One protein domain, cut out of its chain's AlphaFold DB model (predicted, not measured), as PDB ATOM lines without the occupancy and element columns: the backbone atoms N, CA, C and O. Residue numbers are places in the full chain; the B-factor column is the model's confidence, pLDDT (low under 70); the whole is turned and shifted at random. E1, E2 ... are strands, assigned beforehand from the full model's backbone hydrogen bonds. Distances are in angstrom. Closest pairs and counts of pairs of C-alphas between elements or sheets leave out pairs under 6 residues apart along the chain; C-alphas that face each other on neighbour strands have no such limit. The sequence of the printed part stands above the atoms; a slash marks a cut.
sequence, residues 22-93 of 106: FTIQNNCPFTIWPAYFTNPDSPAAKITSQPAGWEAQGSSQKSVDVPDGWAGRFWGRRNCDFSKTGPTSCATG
ATOM      1  N   PHE A  22    -100.668 -43.169  -3.951       96.44
ATOM      2  CA  PHE A  22    -101.366 -41.895  -3.823       96.44
ATOM      3  C   PHE A  22    -100.521 -40.942  -2.986       96.44
ATOM      4  O   PHE A  22    -100.199 -41.249  -1.842       96.44
ATOM      5  N   THR A  23    -100.196 -39.767  -3.522       97.75
ATOM      6  CA  THR A  23     -99.544 -38.695  -2.758       97.75
ATOM      7  C   THR A  23    -100.585 -37.659  -2.366       97.75
ATOM      8  O   THR A  23    -101.132 -36.961  -3.216       97.75
ATOM      9  N   ILE A  24    -100.864 -37.561  -1.068       98.12
ATOM     10  CA  ILE A  24    -101.787 -36.585  -0.499       98.12
ATOM     11  C   ILE A  24    -100.965 -35.396  -0.019       98.12
ATOM     12  O   ILE A  24    -100.163 -35.531   0.904       98.12
ATOM     13  N   GLN A  25    -101.186 -34.236  -0.630       98.50
ATOM     14  CA  GLN A  25    -100.511 -32.988  -0.290       98.50
ATOM     15  C   GLN A  25    -101.508 -31.985   0.291       98.50
ATOM     16  O   GLN A  25    -102.534 -31.681  -0.319       98.50
ATOM     17  N   ASN A  26    -101.196 -31.449   1.468       98.56
ATOM     18  CA  ASN A  26    -101.944 -30.351   2.056       98.56
ATOM     19  C   ASN A  26    -101.365 -29.016   1.577       98.56
ATOM     20  O   ASN A  26    -100.429 -28.496   2.172       98.56
ATOM     21  N   ASN A  27    -101.950 -28.433   0.532       98.38
ATOM     22  CA  ASN A  27    -101.579 -27.093   0.060       98.38
ATOM     23  C   ASN A  27    -102.315 -25.960   0.800       98.38
ATOM     24  O   ASN A  27    -102.202 -24.796   0.417       98.38
ATOM     25  N   CYS A  28    -103.095 -26.268   1.840       98.00
ATOM     26  CA  CYS A  28    -103.718 -25.250   2.677       98.00
ATOM     27  C   CYS A  28    -102.691 -24.645   3.652       98.00
ATOM     28  O   CYS A  28    -101.791 -25.346   4.116       98.00
ATOM     29  N   PRO A  29    -102.858 -23.373   4.064       97.69
ATOM     30  CA  PRO A  29    -101.982 -22.727   5.047       97.69
ATOM     31  C   PRO A  29    -102.291 -23.145   6.497       97.69
ATOM     32  O   PRO A  29    -101.883 -22.479   7.441       97.69
ATOM     33  N   PHE A  30    -103.067 -24.211   6.690       97.75
ATOM     34  CA  PHE A  30    -103.519 -24.698   7.987       97.75
ATOM     35  C   PHE A  30    -103.562 -26.223   8.000       97.75
ATOM     36  O   PHE A  30    -103.594 -26.871   6.951       97.75
ATOM     37  N   THR A  31    -103.600 -26.789   9.203       98.50
ATOM     38  CA  THR A  31    -103.702 -28.230   9.421       98.50
ATOM     39  C   THR A  31    -105.035 -28.783   8.933       98.50
ATOM     40  O   THR A  31    -106.104 -28.231   9.210       98.50
ATOM     41  N   ILE A  32    -104.963 -29.907   8.227       98.62
ATOM     42  CA  ILE A  32    -106.109 -30.756   7.905       98.62
ATOM     43  C   ILE A  32    -105.849 -32.160   8.443       98.62
ATOM     44  O   ILE A  32    -104.711 -32.518   8.750       98.62
ATOM     45  N   TRP A  33    -106.891 -32.982   8.508       98.62
ATOM     46  CA  TRP A  33    -106.750 -34.384   8.888       98.62
ATOM     47  C   TRP A  33    -107.234 -35.276   7.759       98.62
ATOM     48  O   TRP A  33    -108.423 -35.594   7.713       98.62
ATOM     49  N   PRO A  34    -106.372 -35.670   6.812       98.62
ATOM     50  CA  PRO A  34    -106.779 -36.608   5.787       98.62
ATOM     51  C   PRO A  34    -107.153 -37.956   6.408       98.62
ATOM     52  O   PRO A  34    -106.695 -38.327   7.496       98.62
ATOM     53  N   ALA A  35    -108.017 -38.674   5.709       98.44
ATOM     54  CA  ALA A  35    -108.472 -39.999   6.083       98.44
ATOM     55  C   ALA A  35    -108.717 -40.845   4.840       98.44
ATOM     56  O   ALA A  35    -108.852 -40.318   3.730       98.44
ATOM     57  N   TYR A  36    -108.771 -42.159   5.040       98.19
ATOM     58  CA  TYR A  36    -109.196 -43.089   4.007       98.19
ATOM     59  C   TYR A  36    -110.115 -44.163   4.562       98.19
ATOM     60  O   TYR A  36    -110.129 -44.460   5.753       98.19
ATOM     61  N   PHE A  37    -110.862 -44.782   3.658       97.81
ATOM     62  CA  PHE A  37    -111.687 -45.938   3.950       97.81
ATOM     63  C   PHE A  37    -111.597 -46.903   2.778       97.81
ATOM     64  O   PHE A  37    -111.770 -46.501   1.627       97.81
ATOM     65  N   THR A  38    -111.296 -48.165   3.082       97.38
ATOM     66  CA  THR A  38    -111.381 -49.253   2.103       97.38
ATOM     67  C   THR A  38    -112.802 -49.779   2.122       97.38
ATOM     68  O   THR A  38    -113.267 -50.187   3.189       97.38
ATOM     69  N   ASN A  39    -113.476 -49.790   0.974       95.62
ATOM     70  CA  ASN A  39    -114.837 -50.299   0.913       95.62
ATOM     71  C   ASN A  39    -114.871 -51.781   1.343       95.62
ATOM     72  O   ASN A  39    -113.927 -52.520   1.041       95.62
ATOM     73  N   PRO A  40    -115.917 -52.242   2.056       93.19
ATOM     74  CA  PRO A  40    -116.017 -53.636   2.489       93.19
ATOM     75  C   PRO A  40    -115.998 -54.647   1.336       93.19
ATOM     76  O   PRO A  40    -115.553 -55.772   1.528       93.19
ATOM     77  N   ASP A  41    -116.453 -54.231   0.156       94.12
ATOM     78  CA  ASP A  41    -116.515 -54.997  -1.090       94.12
ATOM     79  C   ASP A  41    -115.292 -54.787  -2.000       94.12
ATOM     80  O   ASP A  41    -115.289 -55.246  -3.141       94.12
ATOM     81  N   SER A  42    -114.239 -54.113  -1.515       94.94
ATOM     82  CA  SER A  42    -112.988 -53.970  -2.263       94.94
ATOM     83  C   SER A  42    -112.446 -55.350  -2.654       94.94
ATOM     84  O   SER A  42    -112.222 -56.182  -1.771       94.94
ATOM     85  N   PRO A  43    -112.173 -55.603  -3.948       93.00
ATOM     86  CA  PRO A  43    -111.642 -56.888  -4.393       93.00
ATOM     87  C   PRO A  43    -110.178 -57.078  -3.975       93.00
ATOM     88  O   PRO A  43    -109.676 -58.201  -3.960       93.00
ATOM     89  N   ALA A  44    -109.494 -55.989  -3.615       92.75
ATOM     90  CA  ALA A  44    -108.141 -56.011  -3.085       92.75
ATOM     91  C   ALA A  44    -108.107 -55.844  -1.562       92.75
ATOM     92  O   ALA A  44    -109.042 -55.320  -0.947       92.75
ATOM     93  N   ALA A  45    -106.979 -56.240  -0.968       91.00
ATOM     94  CA  ALA A  45    -106.740 -56.151   0.467       91.00
ATOM     95  C   ALA A  45    -106.895 -54.717   1.015       91.00
ATOM     96  O   ALA A  45    -106.676 -53.722   0.320       91.00
ATOM     97  N   LYS A  46    -107.240 -54.616   2.304       93.00
ATOM     98  CA  LYS A  46    -107.262 -53.338   3.028       93.00
ATOM     99  C   LYS A  46    -105.848 -52.762   3.130       93.00
ATOM    100  O   LYS A  46    -104.874 -53.499   3.270       93.00
ATOM    101  N   ILE A  47    -105.747 -51.435   3.123       94.31
ATOM    102  CA  ILE A  47    -104.490 -50.733   3.403       94.31
ATOM    103  C   ILE A  47    -104.154 -50.933   4.888       94.31
ATOM    104  O   ILE A  47    -104.894 -50.461   5.753       94.31
ATOM    105  N   THR A  48    -103.051 -51.627   5.176       90.62
ATOM    106  CA  THR A  48    -102.563 -51.918   6.541       90.62
ATOM    107  C   THR A  48    -101.216 -51.272   6.860       90.62
ATOM    108  O   THR A  48    -100.787 -51.285   8.010       90.62
ATOM    109  N   SER A  49    -100.546 -50.685   5.864       90.88
ATOM    110  CA  SER A  49     -99.220 -50.069   6.006       90.88
ATOM    111  C   SER A  49     -99.216 -48.803   6.869       90.88
ATOM    112  O   SER A  49     -98.156 -48.323   7.261       90.88
ATOM    113  N   GLN A  50    -100.389 -48.243   7.167       92.81
ATOM    114  CA  GLN A  50    -100.539 -47.014   7.936       92.81
ATOM    115  C   GLN A  50    -101.964 -46.879   8.501       92.81
ATOM    116  O   GLN A  50    -102.867 -47.578   8.046       92.81
ATOM    117  N   PRO A  51    -102.201 -45.955   9.447       96.44
ATOM    118  CA  PRO A  51    -103.535 -45.701   9.985       96.44
ATOM    119  C   PRO A  51    -104.484 -45.026   8.980       96.44
ATOM    120  O   PRO A  51    -104.058 -44.192   8.179       96.44
ATOM    121  N   ALA A  52    -105.787 -45.296   9.119       97.38
ATOM    122  CA  ALA A  52    -106.893 -44.743   8.320       97.38
ATOM    123  C   ALA A  52    -107.177 -43.238   8.517       97.38
ATOM    124  O   ALA A  52    -108.182 -42.715   8.037       97.38
ATOM    125  N   GLY A  53    -106.289 -42.520   9.199       98.06
ATOM    126  CA  GLY A  53    -106.327 -41.071   9.321       98.06
ATOM    127  C   GLY A  53    -105.079 -40.531  10.009       98.06
ATOM    128  O   GLY A  53    -104.427 -41.231  10.783       98.06
ATOM    129  N   TRP A  54    -104.702 -39.300   9.667       98.19
ATOM    130  CA  TRP A  54    -103.511 -38.643  10.206       98.19
ATOM    131  C   TRP A  54    -103.678 -37.127  10.225       98.19
ATOM    132  O   TRP A  54    -104.565 -36.581   9.575       98.19
ATOM    133  N   GLU A  55    -102.815 -36.455  10.979       98.25
ATOM    134  CA  GLU A  55    -102.681 -35.002  10.956       98.25
ATOM    135  C   GLU A  55    -101.701 -34.579   9.860       98.25
ATOM    136  O   GLU A  55    -100.604 -35.128   9.753       98.25
ATOM    137  N   ALA A  56    -102.096 -33.607   9.042       98.50
ATOM    138  CA  ALA A  56    -101.270 -33.036   7.989       98.50
ATOM    139  C   ALA A  56    -101.156 -31.525   8.206       98.50
ATOM    140  O   ALA A  56    -102.094 -30.775   7.922       98.50
ATOM    141  N   GLN A  57     -99.994 -31.072   8.686       98.50
ATOM    142  CA  GLN A  57     -99.675 -29.644   8.788       98.50
ATOM    143  C   GLN A  57     -99.745 -28.968   7.410       98.50
ATOM    144  O   GLN A  57     -99.694 -29.641   6.373       98.50
ATOM    145  N   GLY A  58     -99.851 -27.639   7.385       98.19
ATOM    146  CA  GLY A  58     -99.784 -26.877   6.136       98.19
ATOM    147  C   GLY A  58     -98.517 -27.198   5.335       98.19
ATOM    148  O   GLY A  58     -97.447 -27.399   5.910       98.19
ATOM    149  N   SER A  59     -98.654 -27.292   4.013       97.44
ATOM    150  CA  SER A  59     -97.585 -27.639   3.059       97.44
ATOM    151  C   SER A  59     -96.950 -29.025   3.245       97.44
ATOM    152  O   SER A  59     -95.944 -29.329   2.604       97.44
ATOM    153  N   SER A  60     -97.514 -29.887   4.097       98.38
ATOM    154  CA  SER A  60     -97.039 -31.266   4.260       98.38
ATOM    155  C   SER A  60     -97.580 -32.192   3.168       98.38
ATOM    156  O   SER A  60     -98.601 -31.918   2.532       98.38
ATOM    157  N   GLN A  61     -96.909 -33.326   2.970       98.25
ATOM    158  CA  GLN A  61     -97.374 -34.386   2.083       98.25
ATOM    159  C   GLN A  61     -97.150 -35.764   2.699       98.25
ATOM    160  O   GLN A  61     -96.240 -35.953   3.508       98.25
ATOM    161  N   LYS A  62     -97.958 -36.736   2.279       97.50
ATOM    162  CA  LYS A  62     -97.806 -38.141   2.650       97.50
ATOM    163  C   LYS A  62     -98.170 -39.040   1.474       97.50
ATOM    164  O   LYS A  62     -99.206 -38.834   0.844       97.50
ATOM    165  N   SER A  63     -97.339 -40.042   1.211       97.12
ATOM    166  CA  SER A  63     -97.609 -41.066   0.203       97.12
ATOM    167  C   SER A  63     -98.221 -42.314   0.831       97.12
ATOM    168  O   SER A  63     -97.911 -42.674   1.966       97.12
ATOM    169  N   VAL A  64     -99.120 -42.944   0.084       96.19
ATOM    170  CA  VAL A  64     -99.928 -44.089   0.489       96.19
ATOM    171  C   VAL A  64     -99.918 -45.108  -0.632       96.19
ATOM    172  O   VAL A  64    -100.454 -44.836  -1.705       96.19
ATOM    173  N   ASP A  65     -99.371 -46.286  -0.372       95.19
ATOM    174  CA  ASP A  65     -99.481 -47.398  -1.308       95.19
ATOM    175  C   ASP A  65    -100.825 -48.100  -1.125       95.19
ATOM    176  O   ASP A  65    -101.198 -48.490  -0.013       95.19
ATOM    177  N   VAL A  66    -101.555 -48.252  -2.226       94.94
ATOM    178  CA  VAL A  66    -102.798 -49.014  -2.293       94.94
ATOM    179  C   VAL A  66    -102.596 -50.254  -3.164       94.94
ATOM    180  O   VAL A  66    -101.929 -50.171  -4.203       94.94
ATOM    181  N   PRO A  67    -103.149 -51.411  -2.768       93.81
ATOM    182  CA  PRO A  67    -103.089 -52.618  -3.586       93.81
ATOM    183  C   PRO A  67    -103.741 -52.430  -4.961       93.81
ATOM    184  O   PRO A  67    -104.672 -51.636  -5.114       93.81
ATOM    185  N   ASP A  68    -103.287 -53.192  -5.959       92.25
ATOM    186  CA  ASP A  68    -103.955 -53.221  -7.265       92.25
ATOM    187  C   ASP A  68    -105.409 -53.681  -7.107       92.25
ATOM    188  O   ASP A  68    -105.682 -54.631  -6.375       92.25
ATOM    189  N   GLY A  69    -106.342 -53.001  -7.773       92.31
ATOM    190  CA  GLY A  69    -107.777 -53.272  -7.641       92.31
ATOM    191  C   GLY A  69    -108.424 -52.744  -6.353       92.31
ATOM    192  O   GLY A  69    -109.600 -53.010  -6.121       92.31
ATOM    193  N   TRP A  70    -107.703 -51.999  -5.507       95.44
ATOM    194  CA  TRP A  70    -108.286 -51.400  -4.305       95.44
ATOM    195  C   TRP A  70    -109.452 -50.461  -4.639       95.44
ATOM    196  O   TRP A  70    -109.324 -49.564  -5.474       95.44
ATOM    197  N   ALA A  71    -110.572 -50.647  -3.937       95.94
ATOM    198  CA  ALA A  71    -111.725 -49.761  -4.003       95.94
ATOM    199  C   ALA A  71    -111.935 -49.061  -2.656       95.94
ATOM    200  O   ALA A  71    -112.095 -49.687  -1.605       95.94
ATOM    201  N   GLY A  72    -111.960 -47.734  -2.684       96.12
ATOM    202  CA  GLY A  72    -112.144 -46.936  -1.487       96.12
ATOM    203  C   GLY A  72    -112.110 -45.449  -1.781       96.12
ATOM    204  O   GLY A  72    -112.278 -45.011  -2.919       96.12
ATOM    205  N   ARG A  73    -111.910 -44.659  -0.731       96.94
ATOM    206  CA  ARG A  73    -111.873 -43.198  -0.822       96.94
ATOM    207  C   ARG A  73    -110.822 -42.610   0.100       96.94
ATOM    208  O   ARG A  73    -110.575 -43.151   1.177       96.94
ATOM    209  N   PHE A  74    -110.294 -41.463  -0.309       98.06
ATOM    210  CA  PHE A  74    -109.575 -40.518   0.540       98.06
ATOM    211  C   PHE A  74    -110.409 -39.243   0.665       98.06
ATOM    212  O   PHE A  74    -111.115 -38.873  -0.272       98.06
ATOM    213  N   TRP A  75    -110.331 -38.557   1.801       98.44
ATOM    214  CA  TRP A  75    -110.946 -37.240   1.972       98.44
ATOM    215  C   TRP A  75    -110.187 -36.405   3.003       98.44
ATOM    216  O   TRP A  75    -109.397 -36.925   3.790       98.44
ATOM    217  N   GLY A  76    -110.417 -35.092   2.980       98.00
ATOM    218  CA  GLY A  76    -109.886 -34.154   3.966       98.00
ATOM    219  C   GLY A  76    -110.895 -33.856   5.071       98.00
ATOM    220  O   GLY A  76    -112.100 -33.791   4.823       98.00
ATOM    221  N   ARG A  77    -110.398 -33.629   6.289       98.62
ATOM    222  CA  ARG A  77    -111.195 -33.201   7.448       98.62
ATOM    223  C   ARG A  77    -110.654 -31.895   8.007       98.62
ATOM    224  O   ARG A  77    -109.453 -31.635   7.909       98.62
ATOM    225  N   ARG A  78    -111.529 -31.080   8.596       97.88
ATOM    226  CA  ARG A  78    -111.185 -29.741   9.095       97.88
ATOM    227  C   ARG A  78    -111.755 -29.502  10.487       97.88
ATOM    228  O   ARG A  78    -112.855 -29.967  10.785       97.88
ATOM    229  N   ASN A  79    -111.015 -28.721  11.279       97.88
ATOM    230  CA  ASN A  79    -111.371 -28.293  12.635       97.88
ATOM    231  C   ASN A  79    -111.783 -29.490  13.504       97.88
ATOM    232  O   ASN A  79    -112.950 -29.615  13.882       97.88
ATOM    233  N   CYS A  80    -110.838 -30.403  13.728       98.12
ATOM    234  CA  CYS A  80    -111.077 -31.635  14.467       98.12
ATOM    235  C   CYS A  80    -110.731 -31.505  15.956       98.12
ATOM    236  O   CYS A  80    -109.748 -30.868  16.324       98.12
ATOM    237  N   ASP A  81    -111.533 -32.166  16.786       97.25
ATOM    238  CA  ASP A  81    -111.360 -32.396  18.215       97.25
ATOM    239  C   ASP A  81    -111.535 -33.899  18.485       97.25
ATOM    240  O   ASP A  81    -112.646 -34.435  18.491       97.25
ATOM    241  N   PHE A  82    -110.412 -34.581  18.706       96.50
ATOM    242  CA  PHE A  82    -110.377 -36.024  18.947       96.50
ATOM    243  C   PHE A  82    -110.465 -36.403  20.430       96.50
ATOM    244  O   PHE A  82    -110.272 -37.569  20.765       96.50
ATOM    245  N   SER A  83    -110.807 -35.461  21.321       95.19
ATOM    246  CA  SER A  83    -111.305 -35.826  22.658       95.19
ATOM    247  C   SER A  83    -112.648 -36.570  22.580       95.19
ATOM    248  O   SER A  83    -113.038 -37.271  23.513       95.19
ATOM    249  N   LYS A  84    -113.335 -36.446  21.437       90.50
ATOM    250  CA  LYS A  84    -114.564 -37.150  21.076       90.50
ATOM    251  C   LYS A  84    -114.275 -38.126  19.942       90.50
ATOM    252  O   LYS A  84    -113.468 -37.854  19.053       90.50
ATOM    253  N   THR A  85    -114.991 -39.239  19.930       91.25
ATOM    254  CA  THR A  85    -114.988 -40.190  18.814       91.25
ATOM    255  C   THR A  85    -116.248 -40.010  17.968       91.25
ATOM    256  O   THR A  85    -117.254 -39.465  18.427       91.25
ATOM    257  N   GLY A  86    -116.199 -40.453  16.712       94.31
ATOM    258  CA  GLY A  86    -117.364 -40.451  15.829       94.31
ATOM    259  C   GLY A  86    -117.410 -39.302  14.814       94.31
ATOM    260  O   GLY A  86    -116.520 -38.444  14.787       94.31
ATOM    261  N   PRO A  87    -118.464 -39.255  13.977       95.38
ATOM    262  CA  PRO A  87    -118.540 -38.354  12.823       95.38
ATOM    263  C   PRO A  87    -118.518 -36.863  13.175       95.38
ATOM    264  O   PRO A  87    -118.161 -36.033  12.346       95.38
ATOM    265  N   THR A  88    -118.859 -36.514  14.414       96.50
ATOM    266  CA  THR A  88    -118.849 -35.137  14.928       96.50
ATOM    267  C   THR A  88    -117.506 -34.721  15.531       96.50
ATOM    268  O   THR A  88    -117.398 -33.618  16.059       96.50
ATOM    269  N   SER A  89    -116.482 -35.579  15.477       96.88
ATOM    270  CA  SER A  89    -115.113 -35.243  15.909       96.88
ATOM    271  C   SER A  89    -114.455 -34.176  15.034       96.88
ATOM    272  O   SER A  89    -113.467 -33.583  15.438       96.88
ATOM    273  N   CYS A  90    -114.995 -33.890  13.850       98.19
ATOM    274  CA  CYS A  90    -114.546 -32.803  12.989       98.19
ATOM    275  C   CYS A  90    -115.740 -31.971  12.536       98.19
ATOM    276  O   CYS A  90    -116.810 -32.519  12.275       98.19
ATOM    277  N   ALA A  91    -115.542 -30.662  12.362       97.88
ATOM    278  CA  ALA A  91    -116.590 -29.788  11.831       97.88
ATOM    279  C   ALA A  91    -117.043 -30.213  10.422       97.88
ATOM    280  O   ALA A  91    -118.209 -30.061  10.068       97.88
ATOM    281  N   THR A  92    -116.126 -30.760   9.616       98.00
ATOM    282  CA  THR A  92    -116.428 -31.315   8.290       98.00
ATOM    283  C   THR A  92    -115.669 -32.615   8.054       98.00
ATOM    284  O   THR A  92    -114.471 -32.692   8.344       98.00
ATOM    285  N   GLY A  93    -116.341 -33.601   7.457       97.19
ATOM    286  CA  GLY A  93    -115.720 -34.851   7.010       97.19
ATOM    287  C   GLY A  93    -115.328 -35.815   8.134       97.19
ATOM    288  O   GLY A  93    -114.543 -36.727   7.894       97.19
TER     289      GLY A  93
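AT A GLANCE: This is residues 22 to 93 of the 106 residues of an uncharacterized protein of Puccinia graminis f. sp. tritici (UniProt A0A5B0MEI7). With little regular structure, this is a loop-rich body in which two short strand pairs, E1 with E3 and E2 with E4, run lengthwise opposite each other, and a small hairpin, E5 and E6, sits off one end. The long link of residues 39 to 60 runs back along one side. The 72 printed residues hold six named strands, E1 to E6, in three antiparallel two-stranded sheets, and no named helix: all strand, with 24 residues named. It is only just compact, close to loose (radius of gyration of the C-alphas 12.9 A), spanning 34 by 26 by 16 A.

IN THESE COORDINATES: E1, residues 22 to 25, begins at C-alpha 22 (-101.366, -41.895, -3.823). E2 is 35 to 38, E3 61 to 66 (16.2 A), E4 72 to 75, E5 78 to 80, and E6 90 to 92, ending at (-116.428, -31.315, 8.290).

HOW THE PARTS SIT: N 22 and O 64 are 2.8 A apart across E1 and E3; N 35 and O 75, 2.9 A across E2 and E4; N 91 and O 79, 3.2 A across E5 and E6. E4 runs on into E5 at 89 degrees. E1 and E4 are apart.

THE WHOLE: The farthest C-alphas, Pro 29 and Pro 43, are 36.7 A apart. The printed part has no cut; no printed residue is under 70 in pLDDT.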